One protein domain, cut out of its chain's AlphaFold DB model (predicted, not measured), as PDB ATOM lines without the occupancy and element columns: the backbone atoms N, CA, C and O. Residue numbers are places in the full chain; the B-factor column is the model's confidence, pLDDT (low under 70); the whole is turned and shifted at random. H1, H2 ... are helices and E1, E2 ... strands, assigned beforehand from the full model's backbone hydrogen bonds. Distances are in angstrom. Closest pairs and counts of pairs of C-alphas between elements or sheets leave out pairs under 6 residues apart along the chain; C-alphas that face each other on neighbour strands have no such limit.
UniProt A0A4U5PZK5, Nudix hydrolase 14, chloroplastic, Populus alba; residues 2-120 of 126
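What this domain is: This is residues 2 to 120 of the 126 residues of the protein "Nudix hydrolase 14, chloroplastic" of Populus alba (UniProt A0A4U5PZK5). A very short two-strand hairpin, E1 and E2, sits in the middle, between the long helix H1 and the helix H4, with long loops making much of the rest. At one end lies H2 with the loop of residues 74 to 93, whose residues 77 to 78 and 87 to 88 pair antiparallel; residues 48 to 53 of another loop stick out. The printed part has 119 residues, with four named helices and two named strands in the order H1 E1 E2 H2 H3 H4; the sheet E1 - E2 is antiparallel. The class is mostly helix, though under half of the residues are in named elements; the whole is compact, with a radius of gyration of the C-alphas of 15.4 A and spans of 43 by 36 by 30 A.

How they stand to each other: E1, residues 30 to 32, and E2, residues 59 to 61, form an antiparallel hairpin at 153 degrees; N 31 and O 60, like N 60 and O 31, are within hydrogen-bond range at 2.8 A. The closest C-alphas of E2 and H4, residues 104 to 118, are those of Leu 60 and Tyr 113, at 7.8 A. H1, residues 2 to 21, is only just apart from E2, at 8.1 A. H1 and H2, residues 67 to 73, are close but not clearly touching, about perpendicular at 84 degrees, with the C-alphas of Thr 21 and Leu 73 closest at 6.9 A. H3, residues 94 to 97, is apart from H1, H2 and H4, among others. Every O i to N i+4 pair is within hydrogen-bond range in H1, H2 and H4; H3 is too short for such a pair.

Where its parts are: H1 begins at C-alpha 2 (38.557, 33.377, 48.623) and is 28.7 A long. H4 measures 21.0 A and ends at C-alpha 118 (25.556, 10.541, 35.954). E1 and E2 measure 6.7 A each, H2 9.9 A and H3 5.1 A.

The domain as a whole: The C-alphas of Gly 50 and Glu 68, 44.3 A apart, are the farthest apart. The links E1 to E2 and H2 to H3 are long, and the printed part has no cut. Residues 2 to 6 have pLDDT under 70.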
ATOM      1  N   LEU A   2      39.493  34.254  49.357       51.81
ATOM      2  CA  LEU A   2      38.557  33.377  48.623       51.81
ATOM      3  C   LEU A   2      37.776  32.398  49.523       51.81
ATOM      4  O   LEU A   2      36.560  32.313  49.405       51.81
ATOM      5  N   GLU A   3      38.432  31.742  50.488       57.78
ATOM      6  CA  GLU A   3      37.737  30.856  51.443       57.78
ATOM      7  C   GLU A   3      36.712  31.594  52.317       57.78
ATOM      8  O   GLU A   3      35.650  31.055  52.611       57.78
ATOM      9  N   GLN A   4      36.990  32.845  52.705       57.84
ATOM     10  CA  GLN A   4      36.050  33.640  53.504       57.84
ATOM     11  C   GLN A   4      34.824  34.061  52.681       57.84
ATOM     12  O   GLN A   4      33.714  34.056  53.208       57.84
ATOM     13  N   GLY A   5      35.014  34.367  51.391       64.44
ATOM     14  CA  GLY A   5      33.917  34.651  50.461       64.44
ATOM     15  C   GLY A   5      33.032  33.429  50.217       64.44
ATOM     16  O   GLY A   5      31.812  33.531  50.291       64.44
ATOM     17  N   LEU A   6      33.637  32.252  50.034       67.69
ATOM     18  CA  LEU A   6      32.889  31.007  49.875       67.69
ATOM     19  C   LEU A   6      32.096  30.678  51.152       67.69
ATOM     20  O   LEU A   6      30.888  30.496  51.093       67.69
ATOM     21  N   ILE A   7      32.720  30.722  52.334       74.75
ATOM     22  CA  ILE A   7      32.020  30.493  53.613       74.75
ATOM     23  C   ILE A   7      30.836  31.458  53.799       74.75
ATOM     24  O   ILE A   7      29.800  31.059  54.334       74.75
ATOM     25  N   PHE A   8      30.968  32.713  53.360       77.88
ATOM     26  CA  PHE A   8      29.878  33.685  53.398       77.88
ATOM     27  C   PHE A   8      28.698  33.268  52.506       77.88
ATOM     28  O   PHE A   8      27.568  33.230  52.990       77.88
ATOM     29  N   VAL A   9      28.956  32.885  51.252       80.12
ATOM     30  CA  VAL A   9      27.919  32.444  50.299       80.12
ATOM     31  C   VAL A   9      27.145  31.237  50.835       80.12
ATOM     32  O   VAL A   9      25.916  31.225  50.809       80.12
ATOM     33  N   TRP A  10      27.841  30.250  51.399       83.69
ATOM     34  CA  TRP A  10      27.190  29.064  51.963       83.69
ATOM     35  C   TRP A  10      26.312  29.403  53.164       83.69
ATOM     36  O   TRP A  10      25.196  28.904  53.288       83.69
ATOM     37  N   ARG A  11      26.804  30.266  54.059       82.94
ATOM     38  CA  ARG A  11      26.034  30.724  55.223       82.94
ATOM     39  C   ARG A  11      24.792  31.497  54.805       82.94
ATOM     40  O   ARG A  11      23.754  31.330  55.436       82.94
ATOM     41  N   HIS A  12      24.899  32.306  53.755       88.00
ATOM     42  CA  HIS A  12      23.755  32.998  53.185       88.00
ATOM     43  C   HIS A  12      22.728  31.987  52.668       88.00
ATOM     44  O   HIS A  12      21.587  32.023  53.105       88.00
ATOM     45  N   ALA A  13      23.142  31.016  51.847       86.19
ATOM     46  CA  ALA A  13      22.247  29.981  51.325       86.19
ATOM     47  C   ALA A  13      21.530  29.186  52.433       86.19
ATOM     48  O   ALA A  13      20.330  28.944  52.335       86.19
ATOM     49  N   VAL A  14      22.238  28.816  53.508       88.25
ATOM     50  CA  VAL A  14      21.620  28.157  54.671       88.25
ATOM     51  C   VAL A  14      20.569  29.051  55.321       88.25
ATOM     52  O   VAL A  14      19.459  28.589  55.568       88.25
ATOM     53  N   ARG A  15      20.907  30.320  55.577       88.88
ATOM     54  CA  ARG A  15      20.004  31.266  56.235       88.88
ATOM     55  C   ARG A  15      18.729  31.490  55.422       88.88
ATOM     56  O   ARG A  15      17.653  31.412  55.998       88.88
ATOM     57  N   GLU A  16      18.852  31.733  54.118       89.56
ATOM     58  CA  GLU A  16      17.695  31.966  53.243       89.56
ATOM     59  C   GLU A  16      16.772  30.738  53.209       89.56
ATOM     60  O   GLU A  16      15.569  30.860  53.409       89.56
ATOM     61  N   VAL A  17      17.317  29.519  53.078       89.00
ATOM     62  CA  VAL A  17      16.486  28.299  53.099       89.00
ATOM     63  C   VAL A  17      15.799  28.105  54.453       89.00
ATOM     64  O   VAL A  17      14.635  27.702  54.497       89.00
ATOM     65  N   GLU A  18      16.487  28.378  55.561       89.50
ATOM     66  CA  GLU A  18      15.886  28.308  56.894       89.50
ATOM     67  C   GLU A  18      14.751  29.325  57.063       89.50
ATOM     68  O   GLU A  18      13.695  28.969  57.587       89.50
ATOM     69  N   GLU A  19      14.933  30.552  56.580       86.88
ATOM     70  CA  GLU A  19      13.932  31.622  56.626       86.88
ATOM     71  C   GLU A  19      12.700  31.302  55.762       86.88
ATOM     72  O   GLU A  19      11.558  31.391  56.225       86.88
ATOM     73  N   GLU A  20      12.919  30.855  54.525       86.12
ATOM     74  CA  GLU A  20      11.864  30.626  53.533       86.12
ATOM     75  C   GLU A  20      11.162  29.273  53.688       86.12
ATOM     76  O   GLU A  20      10.020  29.099  53.277       86.12
ATOM     77  N   THR A  21      11.809  28.264  54.273       84.69
ATOM     78  CA  THR A  21      11.220  26.915  54.366       84.69
ATOM     79  C   THR A  21      11.048  26.448  55.807       84.69
ATOM     80  O   THR A  21      10.086  25.742  56.120       84.69
ATOM     81  N   GLY A  22      11.909  26.886  56.726       85.75
ATOM     82  CA  GLY A  22      12.022  26.326  58.075       85.75
ATOM     83  C   GLY A  22      12.806  25.009  58.131       85.75
ATOM     84  O   GLY A  22      12.797  24.340  59.162       85.75
ATOM     85  N   ILE A  23      13.456  24.595  57.036       86.25
ATOM     86  CA  ILE A  23      14.325  23.416  57.014       86.25
ATOM     87  C   ILE A  23      15.717  23.815  57.500       86.25
ATOM     88  O   ILE A  23      16.413  24.573  56.834       86.25
ATOM     89  N   HIS A  24      16.154  23.220  58.610       87.56
ATOM     90  CA  HIS A  24      17.501  23.426  59.136       87.56
ATOM     91  C   HIS A  24      18.551  22.644  58.350       87.56
ATOM     92  O   HIS A  24      18.533  21.408  58.323       87.56
ATOM     93  N   LEU A  25      19.488  23.369  57.739       87.50
ATOM     94  CA  LEU A  25      20.569  22.795  56.944       87.50
ATOM     95  C   LEU A  25      21.868  22.769  57.744       87.50
ATOM     96  O   LEU A  25      22.255  23.743  58.386       87.50
ATOM     97  N   LYS A  26      22.604  21.662  57.657       86.19
ATOM     98  CA  LYS A  26      23.981  21.606  58.155       86.19
ATOM     99  C   LYS A  26      24.924  21.801  56.981       86.19
ATOM    100  O   LYS A  26      24.856  21.052  56.013       86.19
ATOM    101  N   LEU A  27      25.857  22.743  57.109       84.62
ATOM    102  CA  LEU A  27      26.846  23.058  56.067       84.62
ATOM    103  C   LEU A  27      27.596  21.820  55.546       84.62
ATOM    104  O   LEU A  27      27.856  21.713  54.357       84.62
ATOM    105  N   ARG A  28      27.898  20.858  56.424       85.44
ATOM    106  CA  ARG A  28      28.577  19.601  56.060       85.44
ATOM    107  C   ARG A  28      27.764  18.667  55.151       85.44
ATOM    108  O   ARG A  28      28.345  17.778  54.546       85.44
ATOM    109  N   ASP A  29      26.446  18.847  55.092       87.38
ATOM    110  CA  ASP A  29      25.532  18.007  54.307       87.38
ATOM    111  C   ASP A  29      25.228  18.640  52.933       87.38
ATOM    112  O   ASP A  29      24.471  18.083  52.132       87.38
ATOM    113  N   MET A  30      25.794  19.820  52.667       90.50
ATOM    114  CA  MET A  30      25.658  20.545  51.412       90.50
ATOM    115  C   MET A  30      26.801  20.184  50.453       90.50
ATOM    116  O   MET A  30      27.945  19.984  50.857       90.50
ATOM    117  N   VAL A  31      26.480  20.106  49.164       93.44
ATOM    118  CA  VAL A  31      27.422  19.818  48.078       93.44
ATOM    119  C   VAL A  31      27.417  20.994  47.113       93.44
ATOM    120  O   VAL A  31      26.352  21.394  46.648       93.44
ATOM    121  N   ASP A  32      28.586  21.528  46.788       94.88
ATOM    122  CA  ASP A  32      28.737  22.554  45.756       94.88
ATOM    123  C   ASP A  32      28.652  21.908  44.372       94.88
ATOM    124  O   ASP A  32      29.553  21.174  43.966       94.88
ATOM    125  N   LEU A  33      27.549  22.139  43.658       96.50
ATOM    126  CA  LEU A  33      27.379  21.624  42.301       96.50
ATOM    127  C   LEU A  33      28.230  22.400  41.295       96.50
ATOM    128  O   LEU A  33      28.670  21.835  40.295       96.50
ATOM    129  N   THR A  34      28.471  23.683  41.553       95.81
ATOM    130  CA  THR A  34      29.306  24.531  40.701       95.81
ATOM    131  C   THR A  34      30.791  24.182  40.787       95.81
ATOM    132  O   THR A  34      31.515  24.388  39.817       95.81
ATOM    133  N   ALA A  35      31.232  23.549  41.876       95.12
ATOM    134  CA  ALA A  35      32.586  23.009  42.009       95.12
ATOM    135  C   ALA A  35      32.893  21.833  41.060       95.12
ATOM    136  O   ALA A  35      34.060  21.491  40.885       95.12
ATOM    137  N   PHE A  36      31.878  21.215  40.440       95.44
ATOM    138  CA  PHE A  36      32.080  20.175  39.421       95.44
ATOM    139  C   PHE A  36      32.323  20.730  38.014       95.44
ATOM    140  O   PHE A  36      32.612  19.959  37.099       95.44
ATOM    141  N   LEU A  37      32.180  22.042  37.817       95.00
ATOM    142  CA  LEU A  37      32.532  22.682  36.555       95.00
ATOM    143  C   LEU A  37      34.048  22.674  36.347       95.00
ATOM    144  O   LEU A  37      34.828  22.574  37.293       95.00
ATOM    145  N   ASP A  38      34.469  22.817  35.090       94.81
ATOM    146  CA  ASP A  38      35.888  22.942  34.770       94.81
ATOM    147  C   ASP A  38      36.507  24.136  35.529       94.81
ATOM    148  O   ASP A  38      35.888  25.208  35.570       94.81
ATOM    149  N   PRO A  39      37.716  24.008  36.106       93.19
ATOM    150  CA  PRO A  39      38.352  25.090  36.855       93.19
ATOM    151  C   PRO A  39      38.477  26.414  36.086       93.19
ATOM    152  O   PRO A  39      38.455  27.478  36.706       93.19
ATOM    153  N   SER A  40      38.557  26.380  34.749       94.00
ATOM    154  CA  SER A  40      38.594  27.583  33.903       94.00
ATOM    155  C   SER A  40      37.320  28.432  33.975       94.00
ATOM    156  O   SER A  40      37.365  29.628  33.700       94.00
ATOM    157  N   THR A  41      36.196  27.847  34.400       92.06
ATOM    158  CA  THR A  41      34.929  28.566  34.630       92.06
ATOM    159  C   THR A  41      34.930  29.369  35.930       92.06
ATOM    160  O   THR A  41      34.025  30.165  36.173       92.06
ATOM    161  N   GLY A  42      35.916  29.140  36.806       91.06
ATOM    162  CA  GLY A  42      35.963  29.741  38.135       91.06
ATOM    163  C   GLY A  42      34.878  29.233  39.090       91.06
ATOM    164  O   GLY A  42      34.629  29.909  40.090       91.06
ATOM    165  N   GLY A  43      34.239  28.094  38.784       92.25
ATOM    166  CA  GLY A  43      33.234  27.449  39.637       92.25
ATOM    167  C   GLY A  43      31.967  28.285  39.817       92.25
ATOM    168  O   GLY A  43      31.437  28.368  40.922       92.25
ATOM    169  N   ARG A  44      31.523  28.972  38.759       91.06
ATOM    170  CA  ARG A  44      30.414  29.937  38.799       91.06
ATOM    171  C   ARG A  44      29.522  29.811  37.573       91.06
ATOM    172  O   ARG A  44      29.985  29.450  36.493       91.06
ATOM    173  N   VAL A  45      28.242  30.138  37.743       93.88
ATOM    174  CA  VAL A  45      27.286  30.259  36.639       93.88
ATOM    175  C   VAL A  45      26.964  31.726  36.401       93.88
ATOM    176  O   VAL A  45      26.570  32.435  37.324       93.88
ATOM    177  N   PHE A  46      27.084  32.146  35.144       93.75
ATOM    178  CA  PHE A  46      26.645  33.455  34.671       93.75
ATOM    179  C   PHE A  46      25.299  33.284  33.958       93.75
ATOM    180  O   PHE A  46      25.266  32.712  32.866       93.75
ATOM    181  N   PRO A  47      24.178  33.738  34.545       91.75
ATOM    182  CA  PRO A  47      22.856  33.528  33.961       91.75
ATOM    183  C   PRO A  47      22.654  34.327  32.665       91.75
ATOM    184  O   PRO A  47      21.933  33.882  31.776       91.75
ATOM    185  N   SER A  48      23.288  35.497  32.545       91.62
ATOM    186  CA  SER A  48      23.199  36.358  31.363       91.62
ATOM    187  C   SER A  48      24.475  37.198  31.199       91.62
ATOM    188  O   SER A  48      24.469  38.397  31.483       91.62
ATOM    189  N   PRO A  49      25.589  36.604  30.731       90.19
ATOM    190  CA  PRO A  49      26.896  37.272  30.699       90.19
ATOM    191  C   PRO A  49      26.947  38.511  29.789       90.19
ATOM    192  O   PRO A  49      27.852  39.328  29.909       90.19
ATOM    193  N   GLY A  50      25.992  38.661  28.863       92.75
ATOM    194  CA  GLY A  50      25.890  39.841  28.001       92.75
ATOM    195  C   GLY A  50      25.125  41.019  28.614       92.75
ATOM    196  O   GLY A  50      25.177  42.111  28.056       92.75
ATOM    197  N   GLY A  51      24.394  40.811  29.714       90.94
ATOM    198  CA  GLY A  51      23.488  41.818  30.279       90.94
ATOM    199  C   GLY A  51      23.582  42.006  31.791       90.94
ATOM    200  O   GLY A  51      22.981  42.944  32.307       90.94
ATOM    201  N   CYS A  52      24.304  41.138  32.502       90.00
ATOM    202  CA  CYS A  52      24.468  41.214  33.947       90.00
ATOM    203  C   CYS A  52      25.811  40.610  34.376       90.00
ATOM    204  O   CYS A  52      26.278  39.637  33.785       90.00
ATOM    205  N   ASP A  53      26.401  41.179  35.421       92.38
ATOM    206  CA  ASP A  53      27.584  40.680  36.122       92.38
ATOM    207  C   ASP A  53      27.222  39.768  37.313       92.38
ATOM    208  O   ASP A  53      28.073  39.468  38.147       92.38
ATOM    209  N   GLU A  54      25.966  39.301  37.391       92.31
ATOM    210  CA  GLU A  54      25.519  38.339  38.401       92.31
ATOM    211  C   GLU A  54      26.303  37.025  38.286       92.31
ATOM    212  O   GLU A  54      26.416  36.417  37.217       92.31
ATOM    213  N   GLU A  55      26.781  36.556  39.435       92.62
ATOM    214  CA  GLU A  55      27.448  35.273  39.597       92.62
ATOM    215  C   GLU A  55      26.653  34.406  40.567       92.62
ATOM    216  O   GLU A  55      26.298  34.839  41.664       92.62
ATOM    217  N   ILE A  56      26.397  33.158  40.176       92.56
ATOM    218  CA  ILE A  56      25.612  32.224  40.981       92.56
ATOM    219  C   ILE A  56      26.448  30.990  41.307       92.56
ATOM    220  O   ILE A  56      26.994  30.332  40.416       92.56
ATOM    221  N   SER A  57      26.482  30.647  42.593       93.19
ATOM    222  CA  SER A  57      26.901  29.335  43.086       93.19
ATOM    223  C   SER A  57      25.672  28.485  43.388       93.19
ATOM    224  O   SER A  57      24.701  28.969  43.974       93.19
ATOM    225  N   VAL A  58      25.710  27.212  42.993       94.44
ATOM    226  CA  VAL A  58      24.574  26.295  43.148       94.44
ATOM    227  C   VAL A  58      24.949  25.191  44.120       94.44
ATOM    228  O   VAL A  58      25.903  24.449  43.894       94.44
ATOM    229  N   PHE A  59      24.154  25.041  45.177       94.12
ATOM    230  CA  PHE A  59      24.369  24.034  46.209       94.12
ATOM    231  C   PHE A  59      23.239  23.010  46.231       94.12
ATOM    232  O   PHE A  59      22.064  23.339  46.076       94.12
ATOM    233  N   LEU A  60      23.601  21.756  46.472       94.75
ATOM    234  CA  LEU A  60      22.687  20.647  46.682       94.75
ATOM    235  C   LEU A  60      22.642  20.290  48.166       94.75
ATOM    236  O   LEU A  60      23.666  19.967  48.763       94.75
ATOM    237  N   TYR A  61      21.437  20.215  48.719       92.56
ATOM    238  CA  TYR A  61      21.172  19.550  49.990       92.56
ATOM    239  C   TYR A  61      20.246  18.349  49.775       92.56
ATOM    240  O   TYR A  61      19.285  18.417  49.010       92.56
ATOM    241  N   ARG A  62      20.522  17.231  50.461       90.25
ATOM    242  CA  ARG A  62      19.704  16.008  50.384       90.25
ATOM    243  C   ARG A  62      19.327  15.498  51.773       90.25
ATOM    244  O   ARG A  62      19.947  14.565  52.278       90.25
ATOM    245  N   GLY A  63      18.259  16.034  52.346       86.88
ATOM    246  CA  GLY A  63      17.699  15.562  53.616       86.88
ATOM    247  C   GLY A  63      16.673  14.433  53.472       86.88
ATOM    248  O   GLY A  63      16.185  14.144  52.378       86.88
ATOM    249  N   CYS A  64      16.334  13.813  54.601       85.56
ATOM    250  CA  CYS A  64      15.091  13.067  54.781       85.56
ATOM    251  C   CYS A  64      14.204  13.888  55.718       85.56
ATOM    252  O   CYS A  64      14.668  14.338  56.763       85.56
ATOM    253  N   VAL A  65      12.945  14.085  55.348       83.75
ATOM    254  CA  VAL A  65      11.965  14.820  56.154       83.75
ATOM    255  C   VAL A  65      10.720  13.963  56.336       83.75
ATOM    256  O   VAL A  65      10.369  13.179  55.452       83.75
ATOM    257  N   GLY A  66      10.070  14.090  57.496       86.12
ATOM    258  CA  GLY A  66       8.798  13.419  57.762       86.12
ATOM    259  C   GLY A  66       7.723  13.860  56.770       86.12
ATOM    260  O   GLY A  66       7.743  14.989  56.268       86.12
ATOM    261  N   LYS A  67       6.762  12.981  56.486       87.50
ATOM    262  CA  LYS A  67       5.666  13.272  55.551       87.50
ATOM    263  C   LYS A  67       4.815  14.451  56.034       87.50
ATOM    264  O   LYS A  67       4.300  15.227  55.231       87.50
ATOM    265  N   GLU A  68       4.710  14.604  57.347       87.62
ATOM    266  CA  GLU A  68       4.032  15.698  58.030       87.62
ATOM    267  C   GLU A  68       4.692  17.039  57.685       87.62
ATOM    268  O   GLU A  68       4.001  17.972  57.285       87.62
ATOM    269  N   ILE A  69       6.029  17.106  57.731       85.69
ATOM    270  CA  ILE A  69       6.806  18.300  57.357       85.69
ATOM    271  C   ILE A  69       6.609  18.617  55.872       85.69
ATOM    272  O   ILE A  69       6.330  19.759  55.524       85.69
ATOM    273  N   ILE A  70       6.677  17.608  54.993       85.12
ATOM    274  CA  ILE A  70       6.415  17.789  53.552       85.12
ATOM    275  C   ILE A  70       5.034  18.412  53.319       85.12
ATOM    276  O   ILE A  70       4.883  19.317  52.503       85.12
ATOM    277  N   THR A  71       4.029  17.936  54.054       86.06
ATOM    278  CA  THR A  71       2.648  18.410  53.921       86.06
ATOM    279  C   THR A  71       2.511  19.851  54.414       86.06
ATOM    280  O   THR A  71       1.834  20.645  53.773       86.06
ATOM    281  N   GLN A  72       3.192  20.207  55.507       87.62
ATOM    282  CA  GLN A  72       3.208  21.572  56.044       87.62
ATOM    283  C   GLN A  72       3.938  22.571  55.140       87.62
ATOM    284  O   GLN A  72       3.585  23.747  55.124       87.62
ATOM    285  N   LEU A  73       4.954  22.123  54.398       87.00
ATOM    286  CA  LEU A  73       5.682  22.969  53.450       87.00
ATOM    287  C   LEU A  73       4.854  23.291  52.204       87.00
ATOM    288  O   LEU A  73       5.023  24.357  51.615       87.00
ATOM    289  N   GLN A  74       3.959  22.393  51.790       88.38
ATOM    290  CA  GLN A  74       3.191  22.568  50.565       88.38
ATOM    291  C   GLN A  74       2.262  23.785  50.647       88.38
ATOM    292  O   GLN A  74       1.274  23.794  51.376       88.38
ATOM    293  N   GLY A  75       2.543  24.795  49.826       84.00
ATOM    294  CA  GLY A  75       1.750  26.015  49.736       84.00
ATOM    295  C   GLY A  75       1.965  26.994  50.888       84.00
ATOM    296  O   GLY A  75       1.197  27.952  50.983       84.00
ATOM    297  N   LYS A  76       2.981  26.779  51.734       86.38
ATOM    298  CA  LYS A  76       3.327  27.673  52.841       86.38
ATOM    299  C   LYS A  76       3.778  29.031  52.299       86.38
ATOM    300  O   LYS A  76       4.694  29.096  51.482       86.38
ATOM    301  N   GLU A  77       3.141  30.099  52.762       85.75
ATOM    302  CA  GLU A  77       3.571  31.474  52.492       85.75
ATOM    303  C   GLU A  77       4.660  31.879  53.491       85.75
ATOM    304  O   GLU A  77       4.504  31.678  54.697       85.75
ATOM    305  N   THR A  78       5.770  32.409  52.988       83.81
ATOM    306  CA  THR A  78       7.003  32.704  53.736       83.81
ATOM    307  C   THR A  78       7.684  33.962  53.181       83.81
ATOM    308  O   THR A  78       7.117  34.643  52.320       83.81
ATOM    309  N   GLY A  79       8.873  34.283  53.695       78.12
ATOM    310  CA  GLY A  79       9.612  35.502  53.372       78.12
ATOM    311  C   GLY A  79       9.257  36.675  54.286       78.12
ATOM    312  O   GLY A  79       8.233  36.685  54.985       78.12
ATOM    313  N   LEU A  80      10.120  37.686  54.292       79.31
ATOM    314  CA  LEU A  80       9.940  38.892  55.089       79.31
ATOM    315  C   LEU A  80       9.024  39.874  54.357       79.31
ATOM    316  O   LEU A  80       9.466  40.724  53.584       79.31
ATOM    317  N   ARG A  81       7.722  39.815  54.668       77.75
ATOM    318  CA  ARG A  81       6.715  40.741  54.109       77.75
ATOM    319  C   ARG A  81       7.078  42.213  54.311       77.75
ATOM    320  O   ARG A  81       6.825  43.030  53.433       77.75
ATOM    321  N   GLU A  82       7.708  42.545  55.437       80.06
ATOM    322  CA  GLU A  82       8.189  43.902  55.740       80.06
ATOM    323  C   GLU A  82       9.299  44.374  54.784       80.06
ATOM    324  O   GLU A  82       9.458  45.573  54.572       80.06
ATOM    325  N   LYS A  83      10.036  43.438  54.171       80.50
ATOM    326  CA  LYS A  83      11.047  43.696  53.136       80.50
ATOM    327  C   LYS A  83      10.508  43.559  51.706       80.50
ATOM    328  O   LYS A  83      11.265  43.734  50.757       80.50
ATOM    329  N   GLY A  84       9.211  43.289  51.540       84.88
ATOM    330  CA  GLY A  84       8.561  43.166  50.230       84.88
ATOM    331  C   GLY A  84       8.612  41.766  49.612       84.88
ATOM    332  O   GLY A  84       8.282  41.616  48.437       84.88
ATOM    333  N   GLU A  85       8.990  40.742  50.376       85.19
ATOM    334  CA  GLU A  85       9.023  39.360  49.895       85.19
ATOM    335  C   GLU A  85       7.645  38.694  49.993       85.19
ATOM    336  O   GLU A  85       6.968  38.738  51.024       85.19
ATOM    337  N   LEU A  86       7.236  38.053  48.897       86.69
ATOM    338  CA  LEU A  86       6.001  37.279  48.784       86.69
ATOM    339  C   LEU A  86       6.340  35.899  48.225       86.69
ATOM    340  O   LEU A  86       6.261  35.664  47.019       86.69
ATOM    341  N   ILE A  87       6.753  34.994  49.110       87.12
ATOM    342  CA  ILE A  87       7.262  33.678  48.726       87.12
ATOM    343  C   ILE A  87       6.234  32.613  49.086       87.12
ATOM    344  O   ILE A  87       5.670  32.607  50.181       87.12
ATOM    345  N   LYS A  88       6.000  31.678  48.165       89.75
ATOM    346  CA  LYS A  88       5.170  30.497  48.399       89.75
ATOM    347  C   LYS A  88       5.957  29.239  48.079       89.75
ATOM    348  O   LYS A  88       6.421  29.058  46.956       89.75
ATOM    349  N   VAL A  89       6.065  28.349  49.058       90.25
ATOM    350  CA  VAL A  89       6.795  27.089  48.910       90.25
ATOM    351  C   VAL A  89       5.939  26.073  48.155       90.25
ATOM    352  O   VAL A  89       4.777  25.834  48.491       90.25
ATOM    353  N   HIS A  90       6.531  25.437  47.146       90.88
ATOM    354  CA  HIS A  90       5.931  24.337  46.397       90.88
ATOM    355  C   HIS A  90       6.833  23.104  46.473       90.88
ATOM    356  O   HIS A  90       7.967  23.118  46.001       90.88
ATOM    357  N   VAL A  91       6.316  22.016  47.040       91.44
ATOM    358  CA  VAL A  91       6.965  20.708  47.033       91.44
ATOM    359  C   VAL A  91       6.526  19.949  45.788       91.44
ATOM    360  O   VAL A  91       5.339  19.730  45.546       91.44
ATOM    361  N   VAL A  92       7.504  19.531  44.992       92.56
ATOM    362  CA  VAL A  92       7.280  18.940  43.672       92.56
ATOM    363  C   VAL A  92       8.013  17.604  43.581       92.56
ATOM    364  O   VAL A  92       9.168  17.523  44.009       92.56
ATOM    365  N   PRO A  93       7.407  16.541  43.017       94.50
ATOM    366  CA  PRO A  93       8.155  15.335  42.697       94.50
ATOM    367  C   PRO A  93       9.315  15.682  41.763       94.50
ATOM    368  O   PRO A  93       9.099  16.238  40.689       94.50
ATOM    369  N   TYR A  94      10.541  15.328  42.152       95.62
ATOM    370  CA  TYR A  94      11.754  15.744  41.438       95.62
ATOM    371  C   TYR A  94      11.713  15.434  39.929       95.62
ATOM    372  O   TYR A  94      12.070  16.272  39.108       95.62
ATOM    373  N   LYS A  95      11.183  14.262  39.553       96.81
ATOM    374  CA  LYS A  95      11.030  13.830  38.152       96.81
ATOM    375  C   LYS A  95      10.148  14.748  37.286       96.81
ATOM    376  O   LYS A  95      10.303  14.750  36.070       96.81
ATOM    377  N   GLU A  96       9.245  15.513  37.902       97.25
ATOM    378  CA  GLU A  96       8.343  16.446  37.217       97.25
ATOM    379  C   GLU A  96       8.854  17.895  37.267       97.25
ATOM    380  O   GLU A  96       8.395  18.727  36.487       97.25
ATOM    381  N   LEU A  97       9.809  18.210  38.158       96.56
ATOM    382  CA  LEU A  97      10.238  19.580  38.469       96.56
ATOM    383  C   LEU A  97      10.604  20.389  37.217       96.56
ATOM    384  O   LEU A  97      10.152  21.519  37.064       96.56
ATOM    385  N   TRP A  98      11.358  19.791  36.293       96.38
ATOM    386  CA  TRP A  98      11.806  20.449  35.061       96.38
ATOM    387  C   TRP A  98      10.664  20.872  34.124       96.38
ATOM    388  O   TRP A  98      10.852  21.756  33.297       96.38
ATOM    389  N   ARG A  99       9.480  20.253  34.242       96.94
ATOM    390  CA  ARG A  99       8.280  20.602  33.460       96.94
ATOM    391  C   ARG A  99       7.394  21.626  34.158       96.94
ATOM    392  O   ARG A  99       6.472  22.146  33.542       96.94
ATOM    393  N   MET A 100       7.625  21.859  35.447       96.50
ATOM    394  CA  MET A 100       6.754  22.655  36.314       96.50
ATOM    395  C   MET A 100       7.328  24.035  36.637       96.50
ATOM    396  O   MET A 100       6.730  24.777  37.411       96.50
ATOM    397  N   THR A 101       8.472  24.388  36.055       95.38
ATOM    398  CA  THR A 101       9.137  25.670  36.276       95.38
ATOM    399  C   THR A 101       9.640  26.261  34.964       95.38
ATOM    400  O   THR A 101      10.069  25.535  34.070       95.38
ATOM    401  N   ALA A 102       9.601  27.587  34.871       95.50
ATOM    402  CA  ALA A 102      10.302  28.360  33.847       95.50
ATOM    403  C   ALA A 102      11.556  29.054  34.415       95.50
ATOM    404  O   ALA A 102      12.219  29.809  33.708       95.50
ATOM    405  N   ASP A 103      11.869  28.826  35.695       95.56
ATOM    406  CA  ASP A 103      12.975  29.484  36.379       95.56
ATOM    407  C   ASP A 103      14.333  28.930  35.920       95.56
ATOM    408  O   ASP A 103      14.621  27.734  36.038       95.56
ATOM    409  N   ALA A 104      15.186  29.819  35.414       94.75
ATOM    410  CA  ALA A 104      16.491  29.451  34.882       94.75
ATOM    411  C   ALA A 104      17.432  28.885  35.958       94.75
ATOM    412  O   ALA A 104      18.203  27.973  35.655       94.75
ATOM    413  N   LYS A 105      17.362  29.379  37.207       94.25
ATOM    414  CA  LYS A 105      18.209  28.925  38.324       94.25
ATOM    415  C   LYS A 105      17.861  27.489  38.721       94.25
ATOM    416  O   LYS A 105      18.750  26.670  38.953       94.25
ATOM    417  N   VAL A 106      16.579  27.135  38.703       96.06
ATOM    418  CA  VAL A 106      16.133  25.754  38.928       96.06
ATOM    419  C   VAL A 106      16.563  24.841  37.777       96.06
ATOM    420  O   VAL A 106      17.092  23.755  38.020       96.06
ATOM    421  N   LEU A 107      16.381  25.269  36.524       97.06
ATOM    422  CA  LEU A 107      16.748  24.457  35.359       97.06
ATOM    423  C   LEU A 107      18.265  24.211  35.272       97.06
ATOM    424  O   LEU A 107      18.678  23.078  35.020       97.06
ATOM    425  N   MET A 108      19.101  25.219  35.554       95.75
ATOM    426  CA  MET A 108      20.559  25.027  35.634       95.75
ATOM    427  C   MET A 108      20.948  24.101  36.795       95.75
ATOM    428  O   MET A 108      21.818  23.249  36.624       95.75
ATOM    429  N   ALA A 109      20.281  24.202  37.952       97.00
ATOM    430  CA  ALA A 109      20.554  23.334  39.095       97.00
ATOM    431  C   ALA A 109      20.238  21.865  38.781       97.00
ATOM    432  O   ALA A 109      21.019  20.982  39.136       97.00
ATOM    433  N   ILE A 110      19.137  21.601  38.063       97.56
ATOM    434  CA  ILE A 110      18.805  20.262  37.557       97.56
ATOM    435  C   ILE A 110      19.911  19.746  36.632       97.56
ATOM    436  O   ILE A 110      20.363  18.615  36.810       97.56
ATOM    437  N   ALA A 111      20.363  20.561  35.675       97.44
ATOM    438  CA  ALA A 111      21.397  20.161  34.726       97.44
ATOM    439  C   ALA A 111      22.710  19.790  35.436       97.44
ATOM    440  O   ALA A 111      23.232  18.697  35.222       97.44
ATOM    441  N   LEU A 112      23.211  20.649  36.331       97.62
ATOM    442  CA  LEU A 112      24.437  20.369  37.086       97.62
ATOM    443  C   LEU A 112      24.294  19.121  37.962       97.62
ATOM    444  O   LEU A 112      25.196  18.284  37.997       97.62
ATOM    445  N   TYR A 113      23.153  18.964  38.638       97.69
ATOM    446  CA  TYR A 113      22.893  17.799  39.474       97.69
ATOM    447  C   TYR A 113      22.873  16.492  38.673       97.69
ATOM    448  O   TYR A 113      23.538  15.536  39.070       97.69
ATOM    449  N   GLU A 114      22.136  16.428  37.560       97.88
ATOM    450  CA  GLU A 114      22.030  15.198  36.766       97.88
ATOM    451  C   GLU A 114      23.362  14.845  36.088       97.88
ATOM    452  O   GLU A 114      23.732  13.670  36.066       97.88
ATOM    453  N   MET A 115      24.140  15.836  35.635       97.81
ATOM    454  CA  MET A 115      25.487  15.598  35.098       97.81
ATOM    455  C   MET A 115      26.451  15.083  36.172       97.81
ATOM    456  O   MET A 115      27.131  14.078  35.956       97.81
ATOM    457  N   ALA A 116      26.471  15.706  37.355       97.00
ATOM    458  CA  ALA A 116      27.305  15.254  38.468       97.00
ATOM    459  C   ALA A 116      26.905  13.852  38.954       97.00
ATOM    460  O   ALA A 116      27.759  13.018  39.258       97.00
ATOM    461  N   LYS A 117      25.602  13.564  38.998       95.88
ATOM    462  CA  LYS A 117      25.066  12.251  39.365       95.88
ATOM    463  C   LYS A 117      25.427  11.182  38.336       95.88
ATOM    464  O   LYS A 117      25.904  10.121  38.727       95.88
ATOM    465  N   GLY A 118      25.221  11.455  37.048       96.75
ATOM    466  CA  GLY A 118      25.556  10.541  35.954       96.75
ATOM    467  C   GLY A 118      27.058  10.266  35.850       96.75
ATOM    468  O   GLY A 118      27.453   9.143  35.549       96.75
ATOM    469  N   GLY A 119      27.888  11.260  36.177       96.12
ATOM    470  CA  GLY A 119      29.343  11.125  36.267       96.12
ATOM    471  C   GLY A 119      29.860  10.483  37.559       96.12
ATOM    472  O   GLY A 119      31.068  10.335  37.708       96.12
ATOM    473  N   GLY A 120      28.987  10.122  38.509       96.00
ATOM    474  CA  GLY A 120      29.398   9.526  39.788       96.00
ATOM    475  C   GLY A 120      30.157  10.480  40.720       96.00
ATOM    476  O   GLY A 120      30.878  10.022  41.602       96.00
TER     477      GLY A 120